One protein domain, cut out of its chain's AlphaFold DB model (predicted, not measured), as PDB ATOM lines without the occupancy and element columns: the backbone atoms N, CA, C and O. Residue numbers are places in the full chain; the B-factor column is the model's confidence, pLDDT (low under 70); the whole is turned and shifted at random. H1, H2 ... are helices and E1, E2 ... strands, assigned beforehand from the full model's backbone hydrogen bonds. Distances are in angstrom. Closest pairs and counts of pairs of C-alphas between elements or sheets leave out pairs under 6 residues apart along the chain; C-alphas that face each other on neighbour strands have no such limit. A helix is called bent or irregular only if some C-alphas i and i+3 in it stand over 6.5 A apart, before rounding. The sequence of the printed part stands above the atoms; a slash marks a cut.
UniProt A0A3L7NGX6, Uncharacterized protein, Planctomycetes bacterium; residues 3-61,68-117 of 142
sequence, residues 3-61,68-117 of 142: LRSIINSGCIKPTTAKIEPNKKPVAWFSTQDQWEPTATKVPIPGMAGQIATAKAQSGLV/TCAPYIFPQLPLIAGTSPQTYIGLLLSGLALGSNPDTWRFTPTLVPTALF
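This is residues 3 to 61 and 68 to 117 of the 142 residues of an uncharacterized protein of Planctomycetes bacterium (UniProt A0A3L7NGX6). A short two-stranded antiparallel ladder, E1 and E2, sits in the middle, with H3 and H4 on one side; H1 and H2 lie far out, joined to E1 by long loops. The 109 printed residues run H1 E1 H2 H3 H4 E2, mostly helix, with under half in named elements. The whole is compact, radius of gyration of the C-alphas 14.1 A, spans 34 by 34 by 26 A.

E1 is residues 27 to 30, E2 105 to 108, H4 85 to 97 (18.1 A), H3 74 to 81, H2 46 to 57 (16.7 A) and H1 3 to 9, beginning at (56.586, 15.764, 70.955). E2 ends at (44.950, 22.931, 83.145).

E1 and E2 are antiparallel at 150 degrees; N 29 and O 106 are 2.8 A apart, within hydrogen-bond range. The closest C-alphas of H3 and E2, Phe 74 and Trp 105, are 5.7 A apart. H3 and H4, a helical hairpin, only just touch, with 3 pairs of C-alphas within 8 A, closest Pro 78 and Tyr 88 at 7.0 A; H4 touches with residues 85 to 88 alone. H3 is irregular: C-alphas 75 and 78 are 7.3 A apart. H1 and H2 are apart. Every O i to N i+4 pair is within hydrogen-bond range in H1, H2 and H4, and 2 of 4 in H3.

The C-alphas farthest apart, Gln 86 and Ala 115, are 36.0 A apart. Residues 62 to 67 are not printed; C-alphas 61 and 68 are 20.3 A apart. The links H1 to E1 and E1 to H2 are long. No printed residue is under 70 in pLDDT.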
ATOM      1  N   LEU A   3      55.532  15.264  70.065       86.62
ATOM      2  CA  LEU A   3      56.586  15.764  70.955       86.62
ATOM      3  C   LEU A   3      57.438  16.855  70.289       86.62
ATOM      4  O   LEU A   3      57.623  17.914  70.876       86.62
ATOM      5  N   ARG A   4      57.859  16.666  69.029       85.19
ATOM      6  CA  ARG A   4      58.615  17.688  68.276       85.19
ATOM      7  C   ARG A   4      57.847  19.009  68.171       85.19
ATOM      8  O   ARG A   4      58.424  20.073  68.344       85.19
ATOM      9  N   SER A   5      56.532  18.955  67.947       87.88
ATOM     10  CA  SER A   5      55.694  20.163  67.923       87.88
ATOM     11  C   SER A   5      55.630  20.859  69.286       87.88
ATOM     12  O   SER A   5      55.657  22.086  69.326       87.88
ATOM     13  N   ILE A   6      55.565  20.098  70.384       91.38
ATOM     14  CA  ILE A   6      55.595  20.635  71.753       91.38
ATOM     15  C   ILE A   6      56.934  21.333  72.010       91.38
ATOM     16  O   ILE A   6      56.926  22.503  72.384       91.38
ATOM     17  N   ILE A   7      58.053  20.659  71.716       89.75
ATOM     18  CA  ILE A   7      59.419  21.187  71.874       89.75
ATOM     19  C   ILE A   7      59.599  22.475  71.067       89.75
ATOM     20  O   ILE A   7      59.934  23.507  71.640       89.75
ATOM     21  N   ASN A   8      59.284  22.450  69.769       89.94
ATOM     22  CA  ASN A   8      59.439  23.614  68.890       89.94
ATOM     23  C   ASN A   8      58.584  24.809  69.329       89.94
ATOM     24  O   ASN A   8      58.953  25.954  69.095       89.94
ATOM     25  N   SER A   9      57.423  24.555  69.939       92.06
ATOM     26  CA  SER A   9      56.547  25.616  70.451       92.06
ATOM     27  C   SER A   9      56.853  26.040  71.891       92.06
ATOM     28  O   SER A   9      56.193  26.945  72.401       92.06
ATOM     29  N   GLY A  10      57.798  25.372  72.558       93.81
ATOM     30  CA  GLY A  10      58.202  25.640  73.937       93.81
ATOM     31  C   GLY A  10      57.157  25.303  75.005       93.81
ATOM     32  O   GLY A  10      57.351  25.647  76.168       93.81
ATOM     33  N   CYS A  11      56.029  24.674  74.654       95.62
ATOM     34  CA  CYS A  11      54.961  24.388  75.612       95.62
ATOM     35  C   CYS A  11      53.991  23.283  75.170       95.62
ATOM     36  O   CYS A  11      53.773  23.032  73.983       95.62
ATOM     37  N   ILE A  12      53.336  22.654  76.148       95.62
ATOM     38  CA  ILE A  12      52.099  21.899  75.935       95.62
ATOM     39  C   ILE A  12      50.961  22.909  75.841       95.62
ATOM     40  O   ILE A  12      50.723  23.682  76.773       95.62
ATOM     41  N   LYS A  13      50.247  22.887  74.715       94.31
ATOM     42  CA  LYS A  13      49.084  23.747  74.483       94.31
ATOM     43  C   LYS A  13      47.784  23.000  74.788       94.31
ATOM     44  O   LYS A  13      47.652  21.859  74.332       94.31
ATOM     45  N   PRO A  14      46.818  23.625  75.488       93.25
ATOM     46  CA  PRO A  14      45.456  23.116  75.585       93.25
ATOM     47  C   PRO A  14      44.874  22.769  74.212       93.25
ATOM     48  O   PRO A  14      45.125  23.466  73.226       93.25
ATOM     49  N   THR A  15      44.105  21.680  74.128       85.31
ATOM     50  CA  THR A  15      43.504  21.281  72.849       85.31
ATOM     51  C   THR A  15      42.364  22.219  72.482       85.31
ATOM     52  O   THR A  15      41.430  22.385  73.254       85.31
ATOM     53  N   THR A  16      42.408  22.798  71.285       85.94
ATOM     54  CA  THR A  16      41.300  23.583  70.714       85.94
ATOM     55  C   THR A  16      40.382  22.741  69.827       85.94
ATOM     56  O   THR A  16      39.343  23.212  69.371       85.94
ATOM     57  N   ALA A  17      40.740  21.479  69.575       83.81
ATOM     58  CA  ALA A  17      39.957  20.593  68.726       83.81
ATOM     59  C   ALA A  17      38.607  20.260  69.375       83.81
ATOM     60  O   ALA A  17      38.573  19.765  70.501       83.81
ATOM     61  N   LYS A  18      37.517  20.470  68.623       83.44
ATOM     62  CA  LYS A  18      36.130  20.178  69.038       83.44
ATOM     63  C   LYS A  18      35.708  20.872  70.342       83.44
ATOM     64  O   LYS A  18      34.850  20.364  71.057       83.44
ATOM     65  N   ILE A  19      36.305  22.022  70.648       85.88
ATOM     66  CA  ILE A  19      35.894  22.860  71.773       85.88
ATOM     67  C   ILE A  19      34.849  23.854  71.268       85.88
ATOM     68  O   ILE A  19      35.077  24.552  70.281       85.88
ATOM     69  N   GLU A  20      33.689  23.893  71.920       86.00
ATOM     70  CA  GLU A  20      32.645  24.872  71.607       86.00
ATOM     71  C   GLU A  20      33.151  26.308  71.869       86.00
ATOM     72  O   GLU A  20      33.922  26.510  72.812       86.00
ATOM     73  N   PRO A  21      32.683  27.328  71.119       82.69
ATOM     74  CA  PRO A  21      33.205  28.700  71.207       82.69
ATOM     75  C   PRO A  21      33.226  29.322  72.614       82.69
ATOM     76  O   PRO A  21      34.077  30.154  72.904       82.69
ATOM     77  N   ASN A  22      32.317  28.903  73.499       85.75
ATOM     78  CA  ASN A  22      32.167  29.453  74.851       85.75
ATOM     79  C   ASN A  22      32.839  28.602  75.944       85.75
ATOM     80  O   ASN A  22      32.563  28.783  77.131       85.75
ATOM     81  N   LYS A  23      33.674  27.631  75.563       89.31
ATOM     82  CA  LYS A  23      34.345  26.706  76.484       89.31
ATOM     83  C   LYS A  23      35.841  26.961  76.463       89.31
ATOM     84  O   LYS A  23      36.408  27.326  75.434       89.31
ATOM     85  N   LYS A  24      36.500  26.761  77.603       92.88
ATOM     86  CA  LYS A  24      37.953  26.932  77.676       92.88
ATOM     87  C   LYS A  24      38.635  25.620  77.282       92.88
ATOM     88  O   LYS A  24      38.304  24.581  77.855       92.88
ATOM     89  N   PRO A  25      39.588  25.642  76.338       94.81
ATOM     90  CA  PRO A  25      40.386  24.466  76.025       94.81
ATOM     91  C   PRO A  25      41.221  24.064  77.247       94.81
ATOM     92  O   PRO A  25      41.652  24.921  78.018       94.81
ATOM     93  N   VAL A  26      41.487  22.765  77.407       95.88
ATOM     94  CA  VAL A  26      42.341  22.246  78.491       95.88
ATOM     95  C   VAL A  26      43.415  21.298  77.958       95.88
ATOM     96  O   VAL A  26      43.248  20.668  76.911       95.88
ATOM     97  N   ALA A  27      44.538  21.213  78.662       96.06
ATOM     98  CA  ALA A  27      45.497  20.123  78.534       96.06
ATOM     99  C   ALA A  27      45.235  19.100  79.648       96.06
ATOM    100  O   ALA A  27      44.998  19.484  80.795       96.06
ATOM    101  N   TRP A  28      45.260  17.818  79.289       95.81
ATOM    102  CA  TRP A  28      44.950  16.696  80.171       95.81
ATOM    103  C   TRP A  28      46.217  16.021  80.681       95.81
ATOM    104  O   TRP A  28      47.192  15.882  79.944       95.81
ATOM    105  N   PHE A  29      46.161  15.581  81.932       96.75
ATOM    106  CA  PHE A  29      47.228  14.911  82.659       96.75
ATOM    107  C   PHE A  29      46.622  13.778  83.493       96.75
ATOM    108  O   PHE A  29      45.428  13.786  83.800       96.75
ATOM    109  N   SER A  30      47.452  12.822  83.889       96.44
ATOM    110  CA  SER A  30      47.094  11.787  84.855       96.44
ATOM    111  C   SER A  30      48.164  11.744  85.938       96.44
ATOM    112  O   SER A  30      49.322  12.079  85.692       96.44
ATOM    113  N   THR A  31      47.756  11.377  87.147       96.31
ATOM    114  CA  THR A  31      48.666  11.108  88.272       96.31
ATOM    115  C   THR A  31      49.119   9.649  88.313       96.31
ATOM    116  O   THR A  31      49.923   9.295  89.170       96.31
ATOM    117  N   GLN A  32      48.619   8.813  87.399       91.88
ATOM    118  CA  GLN A  32      49.057   7.429  87.264       91.88
ATOM    119  C   GLN A  32      50.472   7.352  86.691       91.88
ATOM    120  O   GLN A  32      50.854   8.112  85.800       91.88
ATOM    121  N   ASP A  33      51.230   6.389  87.198       85.75
ATOM    122  CA  ASP A  33      52.511   5.963  86.650       85.75
ATOM    123  C   ASP A  33      52.311   5.134  85.371       85.75
ATOM    124  O   ASP A  33      53.088   5.240  84.423       85.75
ATOM    125  N   GLN A  34      51.246   4.336  85.311       86.75
ATOM    126  CA  GLN A  34      50.886   3.553  84.134       86.75
ATOM    127  C   GLN A  34      50.226   4.407  83.048       86.75
ATOM    128  O   GLN A  34      49.701   5.495  83.287       86.75
ATOM    129  N   TRP A  35      50.247   3.897  81.816       88.88
ATOM    130  CA  TRP A  35      49.591   4.569  80.701       88.88
ATOM    131  C   TRP A  35      48.078   4.673  80.924       88.88
ATOM    132  O   TRP A  35      47.388   3.660  81.039       88.88
ATOM    133  N   GLU A  36      47.561   5.901  80.901       90.81
ATOM    134  CA  GLU A  36      46.135   6.190  81.055       90.81
ATOM    135  C   GLU A  36      45.309   5.532  79.926       90.81
ATOM    136  O   GLU A  36      45.519   5.857  78.751       90.81
ATOM    137  N   PRO A  37      44.340   4.642  80.227       87.69
ATOM    138  CA  PRO A  37      43.628   3.873  79.200       87.69
ATOM    139  C   PRO A  37      42.910   4.720  78.141       87.69
ATOM    140  O   PRO A  37      42.819   4.317  76.980       87.69
ATOM    141  N   THR A  38      42.441   5.911  78.516       88.56
ATOM    142  CA  THR A  38      41.787   6.876  77.615       88.56
ATOM    143  C   THR A  38      42.747   7.787  76.853       88.56
ATOM    144  O   THR A  38      42.309   8.504  75.954       88.56
ATOM    145  N   ALA A  39      44.055   7.751  77.123       90.38
ATOM    146  CA  ALA A  39      45.051   8.546  76.396       90.38
ATOM    147  C   ALA A  39      45.371   7.984  74.992       90.38
ATOM    148  O   ALA A  39      46.454   8.202  74.449       90.38
ATOM    149  N   THR A  40      44.439   7.259  74.376       90.50
ATOM    150  CA  THR A  40      44.592   6.597  73.078       90.50
ATOM    151  C   THR A  40      43.868   7.358  71.960       90.50
ATOM    152  O   THR A  40      42.973   8.172  72.183       90.50
ATOM    153  N   LYS A  41      44.280   7.136  70.705       86.12
ATOM    154  CA  LYS A  41      43.641   7.733  69.510       86.12
ATOM    155  C   LYS A  41      42.462   6.925  68.973       86.12
ATOM    156  O   LYS A  41      41.793   7.379  68.049       86.12
ATOM    157  N   VAL A  42      42.233   5.742  69.528       86.31
ATOM    158  CA  VAL A  42      41.204   4.790  69.109       86.31
ATOM    159  C   VAL A  42      40.413   4.342  70.337       86.31
ATOM    160  O   VAL A  42      41.004   4.231  71.407       86.31
ATOM    161  N   PRO A  43      39.112   4.036  70.214       84.00
ATOM    162  CA  PRO A  43      38.289   3.567  71.329       84.00
ATOM    163  C   PRO A  43      38.534   2.072  71.617       84.00
ATOM    164  O   PRO A  43      37.599   1.286  71.726       84.00
ATOM    165  N   ILE A  44      39.802   1.663  71.676       86.31
ATOM    166  CA  ILE A  44      40.226   0.295  71.987       86.31
ATOM    167  C   ILE A  44      40.931   0.351  73.345       86.31
ATOM    168  O   ILE A  44      41.913   1.088  73.469       86.31
ATOM    169  N   PRO A  45      40.461  -0.387  74.364       83.25
ATOM    170  CA  PRO A  45      41.066  -0.351  75.689       83.25
ATOM    171  C   PRO A  45      42.421  -1.077  75.733       83.25
ATOM    172  O   PRO A  45      42.751  -1.909  74.882       83.25
ATOM    173  N   GLY A  46      43.203  -0.772  76.771       84.88
ATOM    174  CA  GLY A  46      44.434  -1.487  77.113       84.88
ATOM    175  C   GLY A  46      45.557  -1.390  76.073       84.88
ATOM    176  O   GLY A  46      45.646  -0.443  75.286       84.88
ATOM    177  N   MET A  47      46.438  -2.395  76.078       87.12
ATOM    178  CA  MET A  47      47.659  -2.435  75.260       87.12
ATOM    179  C   MET A  47      47.380  -2.333  73.750       87.12
ATOM    180  O   MET A  47      48.143  -1.712  73.013       87.12
ATOM    181  N   ALA A  48      46.258  -2.874  73.269       89.81
ATOM    182  CA  ALA A  48      45.895  -2.784  71.855       89.81
ATOM    183  C   ALA A  48      45.675  -1.325  71.405       89.81
ATOM    184  O   ALA A  48      46.184  -0.914  70.357       89.81
ATOM    185  N   GLY A  49      44.992  -0.514  72.221       90.94
ATOM    186  CA  GLY A  49      44.824   0.919  71.969       90.94
ATOM    187  C   GLY A  49      46.130   1.705  72.061       90.94
ATOM    188  O   GLY A  49      46.362   2.622  71.265       90.94
ATOM    189  N   GLN A  50      47.014   1.320  72.988       90.69
ATOM    190  CA  GLN A  50      48.356   1.898  73.130       90.69
ATOM    191  C   GLN A  50      49.205   1.658  71.880       90.69
ATOM    192  O   GLN A  50      49.738   2.608  71.311       90.69
ATOM    193  N   ILE A  51      49.257   0.417  71.389       91.75
ATOM    194  CA  ILE A  51      49.986   0.049  70.167       91.75
ATOM    195  C   ILE A  51      49.424   0.792  68.951       91.75
ATOM    196  O   ILE A  51      50.188   1.332  68.148       91.75
ATOM    197  N   ALA A  52      48.098   0.857  68.805       92.88
ATOM    198  CA  ALA A  52      47.468   1.598  67.712       92.88
ATOM    199  C   ALA A  52      47.818   3.096  67.765       92.88
ATOM    200  O   ALA A  52      48.155   3.702  66.746       92.88
ATOM    201  N   THR A  53      47.814   3.677  68.965       92.25
ATOM    202  CA  THR A  53      48.210   5.071  69.197       92.25
ATOM    203  C   THR A  53      49.679   5.300  68.861       92.25
ATOM    204  O   THR A  53      49.997   6.261  68.166       92.25
ATOM    205  N   ALA A  54      50.559   4.392  69.282       92.06
ATOM    206  CA  ALA A  54      51.985   4.453  68.999       92.06
ATOM    207  C   ALA A  54      52.255   4.428  67.494       92.06
ATOM    208  O   ALA A  54      52.984   5.275  66.984       92.06
ATOM    209  N   LYS A  55      51.603   3.520  66.759       91.12
ATOM    210  CA  LYS A  55      51.689   3.468  65.291       91.12
ATOM    211  C   LYS A  55      51.222   4.782  64.659       91.12
ATOM    212  O   LYS A  55      51.912   5.328  63.807       91.12
ATOM    213  N   ALA A  56      50.097   5.327  65.124       90.25
ATOM    214  CA  ALA A  56      49.527   6.566  64.593       90.25
ATOM    215  C   ALA A  56      50.318   7.838  64.958       90.25
ATOM    216  O   ALA A  56      50.112   8.879  64.335       90.25
ATOM    217  N   GLN A  57      51.160   7.806  65.995       88.62
ATOM    218  CA  GLN A  57      51.892   8.977  66.505       88.62
ATOM    219  C   GLN A  57      53.419   8.852  66.403       88.62
ATOM    220  O   GLN A  57      54.123   9.781  66.810       88.62
ATOM    221  N   SER A  58      53.914   7.761  65.808       88.75
ATOM    222  CA  SER A  58      55.340   7.418  65.715       88.75
ATOM    223  C   SER A  58      55.997   7.224  67.090       88.75
ATOM    224  O   SER A  58      57.074   7.749  67.350       88.75
ATOM    225  N   GLY A  59      55.322   6.484  67.972       91.19
ATOM    226  CA  GLY A  59      55.752   6.170  69.335       91.19
ATOM    227  C   GLY A  59      54.801   6.705  70.408       91.19
ATOM    228  O   GLY A  59      53.847   7.429  70.113       91.19
ATOM    229  N   LEU A  60      55.073   6.336  71.661       92.12
ATOM    230  CA  LEU A  60      54.426   6.899  72.846       92.12
ATOM    231  C   LEU A  60      55.452   7.671  73.656       92.12
ATOM    232  O   LEU A  60      56.598   7.239  73.779       92.12
ATOM    233  N   VAL A  61      55.013   8.797  74.211       92.50
ATOM    234  CA  VAL A  61      55.842   9.664  75.041       92.50
ATOM    235  C   VAL A  61      55.113   9.943  76.339       92.50
ATOM    236  O   VAL A  61      53.928  10.288  76.310       92.50
ATOM    237  N   THR A  68      51.835  21.226  90.216       96.69
ATOM    238  CA  THR A  68      51.418  22.628  90.056       96.69
ATOM    239  C   THR A  68      51.091  23.016  88.610       96.69
ATOM    240  O   THR A  68      50.376  23.992  88.404       96.69
ATOM    241  N   CYS A  69      51.549  22.258  87.603       97.12
ATOM    242  CA  CYS A  69      51.217  22.494  86.194       97.12
ATOM    243  C   CYS A  69      49.777  22.089  85.841       97.12
ATOM    244  O   CYS A  69      49.205  22.639  84.901       97.12
ATOM    245  N   ALA A  70      49.192  21.141  86.579       96.69
ATOM    246  CA  ALA A  70      47.844  20.618  86.359       96.69
ATOM    247  C   ALA A  70      47.071  20.550  87.692       96.69
ATOM    248  O   ALA A  70      46.798  19.463  88.202       96.69
ATOM    249  N   PRO A  71      46.742  21.711  88.290       97.12
ATOM    250  CA  PRO A  71      46.238  21.770  89.660       97.12
ATOM    251  C   PRO A  71      44.774  21.330  89.792       97.12
ATOM    252  O   PRO A  71      44.327  21.041  90.899       97.12
ATOM    253  N   TYR A  72      44.015  21.300  88.692       98.31
ATOM    254  CA  TYR A  72      42.580  21.034  88.736       98.31
ATOM    255  C   TYR A  72      42.273  19.546  88.600       98.31
ATOM    256  O   TYR A  72      42.838  18.855  87.749       98.31
ATOM    257  N   ILE A  73      41.333  19.070  89.415       98.19
ATOM    258  CA  ILE A  73      40.815  17.697  89.387       98.19
ATOM    259  C   ILE A  73      39.595  17.593  88.472       98.19
ATOM    260  O   ILE A  73      38.860  18.567  88.311       98.19
ATOM    261  N   PHE A  74      39.329  16.410  87.913       97.44
ATOM    262  CA  PHE A  74      38.237  16.207  86.953       97.44
ATOM    263  C   PHE A  74      36.861  16.761  87.386       97.44
ATOM    264  O   PHE A  74      36.251  17.456  86.570       97.44
ATOM    265  N   PRO A  75      36.390  16.599  88.643       97.69
ATOM    266  CA  PRO A  75      35.117  17.183  89.087       97.69
ATOM    267  C   PRO A  75      35.009  18.710  88.950       97.69
ATOM    268  O   PRO A  75      33.908  19.251  88.877       97.69
ATOM    269  N   GLN A  76      36.135  19.426  88.883       97.88
ATOM    270  CA  GLN A  76      36.166  20.882  88.712       97.88
ATOM    271  C   GLN A  76      36.010  21.316  87.246       97.88
ATOM    272  O   GLN A  76      35.888  22.512  86.971       97.88
ATOM    273  N   LEU A  77      36.011  20.383  86.289       96.44
ATOM    274  CA  LEU A  77      35.993  20.680  84.857       96.44
ATOM    275  C   LEU A  77      34.810  21.567  84.418       96.44
ATOM    276  O   LEU A  77      35.066  22.530  83.691       96.44
ATOM    277  N   PRO A  78      33.553  21.340  84.859       96.00
ATOM    278  CA  PRO A  78      32.442  22.219  84.492       96.00
ATOM    279  C   PRO A  78      32.656  23.667  84.938       96.00
ATOM    280  O   PRO A  78      32.418  24.590  84.167       96.00
ATOM    281  N   LEU A  79      33.169  23.871  86.155       97.12
ATOM    282  CA  LEU A  79      33.389  25.202  86.720       97.12
ATOM    283  C   LEU A  79      34.566  25.927  86.049       97.12
ATOM    284  O   LEU A  79      34.469  27.110  85.731       97.12
ATOM    285  N   ILE A  80      35.681  25.228  85.827       97.00
ATOM    286  CA  ILE A  80      36.920  25.847  85.334       97.00
ATOM    287  C   ILE A  80      36.911  26.010  83.811       97.00
ATOM    288  O   ILE A  80      37.303  27.067  83.307       97.00
ATOM    289  N   ALA A  81      36.463  24.984  83.081       95.12
ATOM    290  CA  ALA A  81      36.477  24.948  81.618       95.12
ATOM    291  C   ALA A  81      35.120  25.288  80.977       95.12
ATOM    292  O   ALA A  81      35.031  25.457  79.759       95.12
ATOM    293  N   GLY A  82      34.062  25.404  81.783       95.19
ATOM    294  CA  GLY A  82      32.703  25.642  81.306       95.19
ATOM    295  C   GLY A  82      32.029  24.395  80.734       95.19
ATOM    296  O   GLY A  82      30.963  24.527  80.137       95.19
ATOM    297  N   THR A  83      32.630  23.205  80.843       93.94
ATOM    298  CA  THR A  83      32.111  21.961  80.249       93.94
ATOM    299  C   THR A  83      30.661  21.707  80.665       93.94
ATOM    300  O   THR A  83      30.319  21.829  81.840       93.94
ATOM    301  N   SER A  84      29.796  21.370  79.704       93.69
ATOM    302  CA  SER A  84      28.384  21.098  79.987       93.69
ATOM    303  C   SER A  84      28.219  19.842  80.858       93.69
ATOM    304  O   SER A  84      29.056  18.934  80.789       93.69
ATOM    305  N   PRO A  85      27.126  19.726  81.635       93.81
ATOM    306  CA  PRO A  85      26.833  18.507  82.382       93.81
ATOM    307  C   PRO A  85      26.768  17.263  81.489       93.81
ATOM    308  O   PRO A  85      27.296  16.222  81.871       93.81
ATOM    309  N   GLN A  86      26.195  17.367  80.280       94.88
ATOM    310  CA  GLN A  86      26.121  16.226  79.362       94.88
ATOM    311  C   GLN A  86      27.516  15.758  78.927       94.88
ATOM    312  O   GLN A  86      27.806  14.564  78.987       94.88
ATOM    313  N   THR A  87      28.401  16.678  78.531       93.19
ATOM    314  CA  THR A  87      29.773  16.334  78.130       93.19
ATOM    315  C   THR A  87      30.582  15.800  79.307       93.19
ATOM    316  O   THR A  87      31.316  14.829  79.147       93.19
ATOM    317  N   TYR A  88      30.430  16.391  80.494       95.38
ATOM    318  CA  TYR A  88      31.093  15.929  81.713       95.38
ATOM    319  C   TYR A  88      30.712  14.480  82.052       95.38
ATOM    320  O   TYR A  88      31.591  13.635  82.216       95.38
ATOM    321  N   ILE A  89      29.410  14.176  82.086       97.19
ATOM    322  CA  ILE A  89      28.905  12.823  82.356       97.19
ATOM    323  C   ILE A  89      29.350  11.858  81.252       97.19
ATOM    324  O   ILE A  89      29.801  10.755  81.548       97.19
ATOM    325  N   GLY A  90      29.283  12.273  79.984       95.38
ATOM    326  CA  GLY A  90      29.734  11.455  78.857       95.38
ATOM    327  C   GLY A  90      31.215  11.083  78.951       95.38
ATOM    328  O   GLY A  90      31.563   9.918  78.753       95.38
ATOM    329  N   LEU A  91      32.082  12.039  79.305       93.38
ATOM    330  CA  LEU A  91      33.508  11.791  79.537       93.38
ATOM    331  C   LEU A  91      33.732  10.835  80.711       93.38
ATOM    332  O   LEU A  91      34.520   9.901  80.580       93.38
ATOM    333  N   LEU A  92      33.015  11.038  81.820       96.81
ATOM    334  CA  LEU A  92      33.096  10.180  82.999       96.81
ATOM    335  C   LEU A  92      32.749   8.726  82.652       96.81
ATOM    336  O   LEU A  92      33.549   7.822  82.881       96.81
ATOM    337  N   LEU A  93      31.577   8.511  82.051       95.94
ATOM    338  CA  LEU A  93      31.092   7.177  81.695       95.94
ATOM    339  C   LEU A  93      31.985   6.506  80.646       95.94
ATOM    340  O   LEU A  93      32.281   5.321  80.769       95.94
ATOM    341  N   SER A  94      32.460   7.261  79.649       92.31
ATOM    342  CA  SER A  94      33.375   6.731  78.629       92.31
ATOM    343  C   SER A  94      34.715   6.316  79.233       92.31
ATOM    344  O   SER A  94      35.258   5.276  78.866       92.31
ATOM    345  N   GLY A  95      35.241   7.102  80.177       92.88
ATOM    346  CA  GLY A  95      36.470   6.763  80.886       92.88
ATOM    347  C   GLY A  95      36.332   5.483  81.695       92.88
ATOM    348  O   GLY A  95      37.150   4.577  81.540       92.88
ATOM    349  N   LEU A  96      35.265   5.376  82.489       93.75
ATOM    350  CA  LEU A  96      34.976   4.179  83.276       93.75
ATOM    351  C   LEU A  96      34.802   2.940  82.385       93.75
ATOM    352  O   LEU A  96      35.382   1.895  82.670       93.75
ATOM    353  N   ALA A  97      34.081   3.063  81.266       91.81
ATOM    354  CA  ALA A  97      33.892   1.968  80.312       91.81
ATOM    355  C   ALA A  97      35.208   1.487  79.670       91.81
ATOM    356  O   ALA A  97      35.328   0.320  79.303       91.81
ATOM    357  N   LEU A  98      36.203   2.371  79.551       89.88
ATOM    358  CA  LEU A  98      37.542   2.054  79.041       89.88
ATOM    359  C   LEU A  98      38.540   1.672  80.149       89.88
ATOM    360  O   LEU A  98      39.729   1.517  79.867       89.88
ATOM    361  N   GLY A  99      38.080   1.519  81.396       90.75
ATOM    362  CA  GLY A  99      38.908   1.129  82.542       90.75
ATOM    363  C   GLY A  99      39.801   2.243  83.093       90.75
ATOM    364  O   GLY A  99      40.761   1.957  83.802       90.75
ATOM    365  N   SER A 100      39.526   3.504  82.754       92.50
ATOM    366  CA  SER A 100      40.227   4.657  83.334       92.50
ATOM    367  C   SER A 100      39.774   4.931  84.764       92.50
ATOM    368  O   SER A 100      38.659   4.578  85.149       92.50
ATOM    369  N   ASN A 101      40.615   5.635  85.526       94.62
ATOM    370  CA  ASN A 101      40.262   6.160  86.842       94.62
ATOM    371  C   ASN A 101      40.181   7.701  86.805       94.62
ATOM    372  O   ASN A 101      41.216   8.366  86.930       94.62
ATOM    373  N   PRO A 102      38.977   8.285  86.676       95.62
ATOM    374  CA  PRO A 102      38.774   9.734  86.620       95.62
ATOM    375  C   PRO A 102      39.316  10.520  87.824       95.62
ATOM    376  O   PRO A 102      39.646  11.696  87.674       95.62
ATOM    377  N   ASP A 103      39.487   9.892  88.993       96.12
ATOM    378  CA  ASP A 103      40.060  10.555  90.177       96.12
ATOM    379  C   ASP A 103      41.548  10.881  90.005       96.12
ATOM    380  O   ASP A 103      42.093  11.772  90.667       96.12
ATOM    381  N   THR A 104      42.215  10.195  89.078       96.81
ATOM    382  CA  THR A 104      43.622  10.435  88.741       96.81
ATOM    383  C   THR A 104      43.795  11.525  87.692       96.81
ATOM    384  O   THR A 104      44.896  12.068  87.558       96.81
ATOM    385  N   TRP A 105      42.719  11.884  86.983       97.62
ATOM    386  CA  TRP A 105      42.755  12.877  85.924       97.62
ATOM    387  C   TRP A 105      42.972  14.273  86.497       97.62
ATOM    388  O   TRP A 105      42.351  14.707  87.476       97.62
ATOM    389  N   ARG A 106      43.879  14.993  85.852       97.88
ATOM    390  CA  ARG A 106      44.206  16.382  86.135       97.88
ATOM    391  C   ARG A 106      44.136  17.179  84.850       97.88
ATOM    392  O   ARG A 106      44.314  16.639  83.758       97.88
ATOM    393  N   PHE A 107      43.886  18.473  84.961       97.69
ATOM    394  CA  PHE A 107      43.904  19.338  83.793       97.69
ATOM    395  C   PHE A 107      44.362  20.754  84.123       97.69
ATOM    396  O   PHE A 107      44.391  21.185  85.277       97.69
ATOM    397  N   THR A 108      44.706  21.491  83.072       97.62
ATOM    398  CA  THR A 108      44.950  22.931  83.145       97.62
ATOM    399  C   THR A 108      44.436  23.634  81.887       97.62
ATOM    400  O   THR A 108      44.595  23.103  80.785       97.62
ATOM    401  N   PRO A 109      43.802  24.815  82.003       96.06
ATOM    402  CA  PRO A 109      43.479  25.657  80.853       96.06
ATOM    403  C   PRO A 109      44.679  26.499  80.390       96.06
ATOM    404  O   PRO A 109      44.582  27.225  79.405       96.06
ATOM    405  N   THR A 110      45.801  26.443  81.114       95.88
ATOM    406  CA  THR A 110      47.005  27.225  80.819       95.88
ATOM    407  C   THR A 110      48.026  26.403  80.038       95.88
ATOM    408  O   THR A 110      47.994  25.172  80.019       95.88
ATOM    409  N   LEU A 111      48.921  27.104  79.347       96.19
ATOM    410  CA  LEU A 111      50.060  26.507  78.654       96.19
ATOM    411  C   LEU A 111      51.037  25.942  79.695       96.19
ATOM    412  O   LEU A 111      51.294  26.604  80.697       96.19
ATOM    413  N   VAL A 112      51.629  24.775  79.438       97.19
ATOM    414  CA  VAL A 112      52.687  24.216  80.300       97.19
ATOM    415  C   VAL A 112      54.037  24.345  79.593       97.19
ATOM    416  O   VAL A 112      54.257  23.626  78.615       97.19
ATOM    417  N   PRO A 113      54.931  25.255  80.023       96.31
ATOM    418  CA  PRO A 113      56.240  25.440  79.400       96.31
ATOM    419  C   PRO A 113      57.105  24.179  79.455       96.31
ATOM    420  O   PRO A 113      57.126  23.479  80.467       96.31
ATOM    421  N   THR A 114      57.888  23.930  78.404       94.88
ATOM    422  CA  THR A 114      58.858  22.819  78.352       94.88
ATOM    423  C   THR A 114      59.935  22.936  79.430       94.88
ATOM    424  O   THR A 114      60.441  21.922  79.891       94.88
ATOM    425  N   ALA A 115      60.225  24.153  79.903       94.25
ATOM    426  CA  ALA A 115      61.128  24.406  81.028       94.25
ATOM    427  C   ALA A 115      60.670  23.765  82.356       94.25
ATOM    428  O   ALA A 115      61.468  23.631  83.279       94.25
ATOM    429  N   LEU A 116      59.392  23.380  82.470       95.81
ATOM    430  CA  LEU A 116      58.859  22.682  83.642       95.81
ATOM    431  C   LEU A 116      58.884  21.156  83.491       95.81
ATOM    432  O   LEU A 116      58.470  20.456  84.415       95.81
ATOM    433  N   PHE A 117      59.336  20.622  82.355       94.81
ATOM    434  CA  PHE A 117      59.429  19.177  82.167       94.81
ATOM    435  C   PHE A 117      60.552  18.637  83.051       94.81
ATOM    436  O   PHE A 117      61.671  19.143  83.036       94.81
TER     437      PHE A 117